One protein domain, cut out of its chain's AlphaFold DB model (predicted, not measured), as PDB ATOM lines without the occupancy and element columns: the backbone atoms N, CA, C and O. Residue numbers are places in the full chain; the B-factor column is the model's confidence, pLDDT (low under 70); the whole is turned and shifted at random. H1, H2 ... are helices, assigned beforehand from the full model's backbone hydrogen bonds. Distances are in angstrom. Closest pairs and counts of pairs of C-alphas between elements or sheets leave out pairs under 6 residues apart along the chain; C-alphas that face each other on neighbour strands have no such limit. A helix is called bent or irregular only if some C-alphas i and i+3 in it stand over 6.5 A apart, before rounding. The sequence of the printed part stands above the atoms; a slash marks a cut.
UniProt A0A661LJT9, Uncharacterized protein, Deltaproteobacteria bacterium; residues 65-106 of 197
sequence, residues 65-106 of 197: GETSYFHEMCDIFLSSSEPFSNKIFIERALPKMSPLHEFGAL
ATOM      1  N   GLY A  65      40.935  27.697 207.053       57.84
ATOM      2  CA  GLY A  65      42.013  28.248 207.880       57.84
ATOM      3  C   GLY A  65      41.611  28.557 209.327       57.84
ATOM      4  O   GLY A  65      42.422  28.381 210.229       57.84
ATOM      5  N   GLU A  66      40.362  28.968 209.573       62.00
ATOM      6  CA  GLU A  66      39.839  29.236 210.930       62.00
ATOM      7  C   GLU A  66      39.199  28.005 211.575       62.00
ATOM      8  O   GLU A  66      38.833  28.028 212.745       62.00
ATOM      9  N   THR A  67      39.108  26.908 210.827       64.50
ATOM     10  CA  THR A  67      38.616  25.606 211.285       64.50
ATOM     11  C   THR A  67      39.710  24.542 211.232       64.50
ATOM     12  O   THR A  67      39.416  23.358 211.353       64.50
ATOM     13  N   SER A  68      40.984  24.935 211.088       64.50
ATOM     14  CA  SER A  68      42.096  23.998 210.888       64.50
ATOM     15  C   SER A  68      42.214  22.945 212.002       64.50
ATOM     16  O   SER A  68      42.513  21.787 211.736       64.50
ATOM     17  N   TYR A  69      41.885  23.314 213.243       66.56
ATOM     18  CA  TYR A  69      41.857  22.404 214.396       66.56
ATOM     19  C   TYR A  69      40.719  21.371 214.333       66.56
ATOM     20  O   TYR A  69      40.810  20.329 214.982       66.56
ATOM     21  N   PHE A  70      39.651  21.614 213.560       71.06
ATOM     22  CA  PHE A  70      38.660  20.573 213.285       71.06
ATOM     23  C   PHE A  70      39.269  19.444 212.455       71.06
ATOM     24  O   PHE A  70      38.862  18.306 212.655       71.06
ATOM     25  N   HIS A  71      40.277  19.705 211.613       72.75
ATOM     26  CA  HIS A  71      40.970  18.634 210.883       72.75
ATOM     27  C   HIS A  71      41.772  17.743 211.811       72.75
ATOM     28  O   HIS A  71      41.641  16.533 211.713       72.75
ATOM     29  N   GLU A  72      42.490  18.307 212.786       75.38
ATOM     30  CA  GLU A  72      43.194  17.496 213.792       75.38
ATOM     31  C   GLU A  72      42.229  16.584 214.569       75.38
ATOM     32  O   GLU A  72      42.567  15.451 214.911       75.38
ATOM     33  N   MET A  73      40.997  17.046 214.816       77.75
ATOM     34  CA  MET A  73      39.948  16.201 215.384       77.75
ATOM     35  C   MET A  73      39.430  15.165 214.391       77.75
ATOM     36  O   MET A  73      39.289  13.998 214.752       77.75
ATOM     37  N   CYS A  74      39.143  15.564 213.152       78.88
ATOM     38  CA  CYS A  74      38.696  14.661 212.097       78.88
ATOM     39  C   CYS A  74      39.719  13.550 211.853       78.88
ATOM     40  O   CYS A  74      39.317  12.397 211.745       78.88
ATOM     41  N   ASP A  75      41.017  13.846 211.880       82.44
ATOM     42  CA  ASP A  75      42.102  12.877 211.720       82.44
ATOM     43  C   ASP A  75      42.061  11.781 212.791       82.44
ATOM     44  O   ASP A  75      42.355  10.620 212.510       82.44
ATOM     45  N   ILE A  76      41.631  12.093 214.016       81.38
ATOM     46  CA  ILE A  76      41.475  11.104 215.097       81.38
ATOM     47  C   ILE A  76      40.347  10.119 214.787       81.38
ATOM     48  O   ILE A  76      40.454   8.940 215.132       81.38
ATOM     49  N   PHE A  77      39.286  10.583 214.127       82.06
ATOM     50  CA  PHE A  77      38.182   9.732 213.690       82.06
ATOM     51  C   PHE A  77      38.512   8.988 212.393       82.06
ATOM     52  O   PHE A  77      38.184   7.814 212.279       82.06
ATOM     53  N   LEU A  78      39.208   9.624 211.450       81.25
ATOM     54  CA  LEU A  78      39.608   9.029 210.171       81.25
ATOM     55  C   LEU A  78      40.715   7.977 210.328       81.25
ATOM     56  O   LEU A  78      40.766   7.019 209.563       81.25
ATOM     57  N   SER A  79      41.587   8.130 211.327       79.88
ATOM     58  CA  SER A  79      42.615   7.136 211.686       79.88
ATOM     59  C   SER A  79      42.088   5.997 212.563       79.88
ATOM     60  O   SER A  79      42.814   5.043 212.844       79.88
ATOM     61  N   SER A  80      40.834   6.084 213.012       76.06
ATOM     62  CA  SER A  80      40.180   5.069 213.827       76.06
ATOM     63  C   SER A  80      39.330   4.160 212.942       76.06
ATOM     64  O   SER A  80      38.558   4.630 212.115       76.06
ATOM     65  N   SER A  81      39.409   2.844 213.144       78.12
ATOM     66  CA  SER A  81      38.445   1.905 212.548       78.12
ATOM     67  C   SER A  81      37.081   1.938 213.247       78.12
ATOM     68  O   SER A  81      36.128   1.313 212.788       78.12
ATOM     69  N   GLU A  82      36.994   2.615 214.395       78.56
ATOM     70  CA  GLU A  82      35.766   2.761 215.170       78.56
ATOM     71  C   GLU A  82      34.939   3.959 214.676       78.56
ATOM     72  O   GLU A  82      35.509   5.027 214.429       78.56
ATOM     73  N   PRO A  83      33.601   3.828 214.581       80.62
ATOM     74  CA  PRO A  83      32.720   4.939 214.241       80.62
ATOM     75  C   PRO A  83      32.764   6.037 215.311       80.62
ATOM     76  O   PRO A  83      33.228   5.830 216.437       80.62
ATOM     77  N   PHE A  84      32.222   7.210 214.974       82.81
ATOM     78  CA  PHE A  84      32.073   8.297 215.937       82.81
ATOM     79  C   PHE A  84      31.388   7.806 217.221       82.81
ATOM     80  O   PHE A  84      30.326   7.181 217.186       82.81
ATOM     81  N   SER A  85      31.983   8.133 218.367       86.69
ATOM     82  CA  SER A  85      31.376   7.931 219.678       86.69
ATOM     83  C   SER A  85      31.724   9.087 220.608       86.69
ATOM     84  O   SER A  85      32.824   9.643 220.548       86.69
ATOM     85  N   ASN A  86      30.807   9.410 221.527       86.56
ATOM     86  CA  ASN A  86      31.043  10.425 222.559       86.56
ATOM     87  C   ASN A  86      32.294  10.113 223.390       86.56
ATOM     88  O   ASN A  86      33.006  11.024 223.796       86.56
ATOM     89  N   LYS A  87      32.588   8.824 223.600       87.88
ATOM     90  CA  LYS A  87      33.787   8.379 224.308       87.88
ATOM     91  C   LYS A  87      35.061   8.778 223.559       87.88
ATOM     92  O   LYS A  87      35.914   9.435 224.142       87.88
ATOM     93  N   ILE A  88      35.168   8.448 222.267       85.62
ATOM     94  CA  ILE A  88      36.325   8.844 221.443       85.62
ATOM     95  C   ILE A  88      36.447  10.368 221.393       85.62
ATOM     96  O   ILE A  88      37.549  10.900 221.526       85.62
ATOM     97  N   PHE A  89      35.328  11.077 221.245       86.56
ATOM     98  CA  PHE A  89      35.338  12.533 221.233       86.56
ATOM     99  C   PHE A  89      35.910  13.114 222.534       86.56
ATOM    100  O   PHE A  89      36.866  13.881 222.482       86.56
ATOM    101  N   ILE A  90      35.388  12.709 223.696       87.62
ATOM    102  CA  ILE A  90      35.804  13.239 225.005       87.62
ATOM    103  C   ILE A  90      37.236  12.823 225.361       87.62
ATOM    104  O   ILE A  90      38.005  13.639 225.860       87.62
ATOM    105  N   GLU A  91      37.606  11.564 225.126       88.50
ATOM    106  CA  GLU A  91      38.882  11.013 225.599       88.50
ATOM    107  C   GLU A  91      40.048  11.265 224.634       88.50
ATOM    108  O   GLU A  91      41.201  11.284 225.066       88.50
ATOM    109  N   ARG A  92      39.781  11.435 223.331       85.56
ATOM    110  CA  ARG A  92      40.832  11.510 222.299       85.56
ATOM    111  C   ARG A  92      40.816  12.815 221.515       85.56
ATOM    112  O   ARG A  92      41.886  13.388 221.332       85.56
ATOM    113  N   ALA A  93      39.649  13.280 221.063       83.38
ATOM    114  CA  ALA A  93      39.553  14.468 220.209       83.38
ATOM    115  C   ALA A  93      39.607  15.782 221.003       83.38
ATOM    116  O   ALA A  93      40.464  16.625 220.742       83.38
ATOM    117  N   LEU A  94      38.756  15.931 222.019       82.88
ATOM    118  CA  LEU A  94      38.646  17.146 222.827       82.88
ATOM    119  C   LEU A  94      39.971  17.563 223.501       82.88
ATOM    120  O   LEU A  94      40.304  18.743 223.438       82.88
ATOM    121  N   PRO A  95      40.802  16.656 224.060       85.81
ATOM    122  CA  PRO A  95      42.076  17.041 224.677       85.81
ATOM    123  C   PRO A  95      43.117  17.602 223.697       85.81
ATOM    124  O   PRO A  95      44.132  18.146 224.130       85.81
ATOM    125  N   LYS A  96      42.909  17.436 222.385       79.88
ATOM    126  CA  LYS A  96      43.763  18.026 221.344       79.88
ATOM    127  C   LYS A  96      43.350  19.454 220.997       79.88
ATOM    128  O   LYS A  96      44.150  20.190 220.427       79.88
ATOM    129  N   MET A  97      42.151  19.879 221.391       75.62
ATOM    130  CA  MET A  97      41.714  21.253 221.205       75.62
ATOM    131  C   MET A  97      42.366  22.158 222.246       75.62
ATOM    132  O   MET A  97      42.152  22.029 223.450       75.62
ATOM    133  N   SER A  98      43.143  23.130 221.775       76.00
ATOM    134  CA  SER A  98      43.507  24.259 222.622       76.00
ATOM    135  C   SER A  98      42.251  25.086 222.908       76.00
ATOM    136  O   SER A  98      41.605  25.526 221.952       76.00
ATOM    137  N   PRO A  99      41.958  25.430 224.175       70.88
ATOM    138  CA  PRO A  99      40.897  26.384 224.503       70.88
ATOM    139  C   PRO A  99      41.085  27.754 223.831       70.88
ATOM    140  O   PRO A  99      40.152  28.541 223.719       70.88
ATOM    141  N   LEU A 100      42.304  28.072 223.371       72.50
ATOM    142  CA  LEU A 100      42.572  29.289 222.600       72.50
ATOM    143  C   LEU A 100      41.937  29.247 221.202       72.50
ATOM    144  O   LEU A 100      41.606  30.301 220.667       72.50
ATOM    145  N   HIS A 101      41.776  28.057 220.621       72.25
ATOM    146  CA  HIS A 101      41.222  27.872 219.278       72.25
ATOM    147  C   HIS A 101      39.693  27.847 219.272       72.25
ATOM    148  O   HIS A 101      39.094  28.234 218.274       72.25
ATOM    149  N   GLU A 102      39.063  27.478 220.392       74.06
ATOM    150  CA  GLU A 102      37.600  27.472 220.526       74.06
ATOM    151  C   GLU A 102      36.997  28.852 220.260       74.06
ATOM    152  O   GLU A 102      35.992  28.964 219.569       74.06
ATOM    153  N   PHE A 103      37.649  29.925 220.715       74.50
ATOM    154  CA  PHE A 103      37.197  31.283 220.412       74.50
ATOM    155  C   PHE A 103      37.328  31.619 218.921       74.50
ATOM    156  O   PHE A 103      36.463  32.278 218.361       74.50
ATOM    157  N   GLY A 104      38.353  31.118 218.231       72.06
ATOM    158  CA  GLY A 104      38.473  31.320 216.783       72.06
ATOM    159  C   GLY A 104      37.341  30.675 215.970       72.06
ATOM    160  O   GLY A 104      37.118  31.074 214.833       72.06
ATOM    161  N   ALA A 105      36.621  29.715 216.562       74.19
ATOM    162  CA  ALA A 105      35.520  28.969 215.956       74.19
ATOM    163  C   ALA A 105      34.169  29.688 215.972       74.19
ATOM    164  O   ALA A 105      33.258  29.306 215.234       74.19
ATOM    165  N   LEU A 106      33.975  30.639 216.891       83.44
ATOM    166  CA  LEU A 106      32.648  31.182 217.158       83.44
ATOM    167  C   LEU A 106      32.438  32.457 216.346       83.44
ATOM    168  O   LEU A 106      33.139  33.454 216.520       83.44
TER     169      LEU A 106
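What this domain is: This is residues 65 to 106 of the 197 residues of an uncharacterized protein of Deltaproteobacteria bacterium (UniProt A0A661LJT9). A helical hairpin, H1 and H2 folded back on each other at a slant, makes the body, and a short third helix, H3, sits past the end of H2, near the first turn of H1. The turn between H1 and H2 lies at one end of the long axis and H3 at the other. The printed part has 42 residues with three named helices, in the order H1, H2, H3, and no named strand; the class is all helix. It is only just compact, close to loose, with a radius of gyration of the C-alphas of 10.6 A, and elongated, spanning 29 by 18 by 13 A.

How they stand to each other: H1, residues 68 to 78, touches H2, residues 86 to 96, the closest C-alphas being those of Met 73 and Ala 93, 5.1 A apart. They form a helical hairpin and run opposite ways at a steep tilt of 42 degrees. H3, residues 99 to 104, is close to H1 but not clearly touching: the closest C-alphas, of Tyr 69 and His 101, are 7.4 A apart. H1 and H3 run opposite ways at a steep tilt of 65 degrees. H2 and H3 are apart. Of the O i to N i+4 pairs, 5 of 7 are within hydrogen-bond range in H1, 4 of 7 in H2 and 0 of 2 in H3, where 1 of 3 O i to N i+3 pairs is within range.

Where its parts are: H1 begins at C-alpha 68 (42.096, 23.998, 210.888) and is 15.2 A long from first to last C-alpha. H2, 14.9 A long, begins at C-alpha 86 (31.043, 10.425, 222.559) and is only just irregular, with C-alphas 91 and 94 6.7 A apart. H3, 9.5 A long, ends at C-alpha 104 (38.473, 31.320, 216.783).

The domain as a whole: The two C-alphas farthest apart, of Ser 81 and Phe 103, are 30.4 A apart. The printed part has no cut; the link from H1 to H2 is short and that from H2 to H3 is tight. The mean pLDDT of the printed part is 77.8, and residues 65 to 69 are under 70.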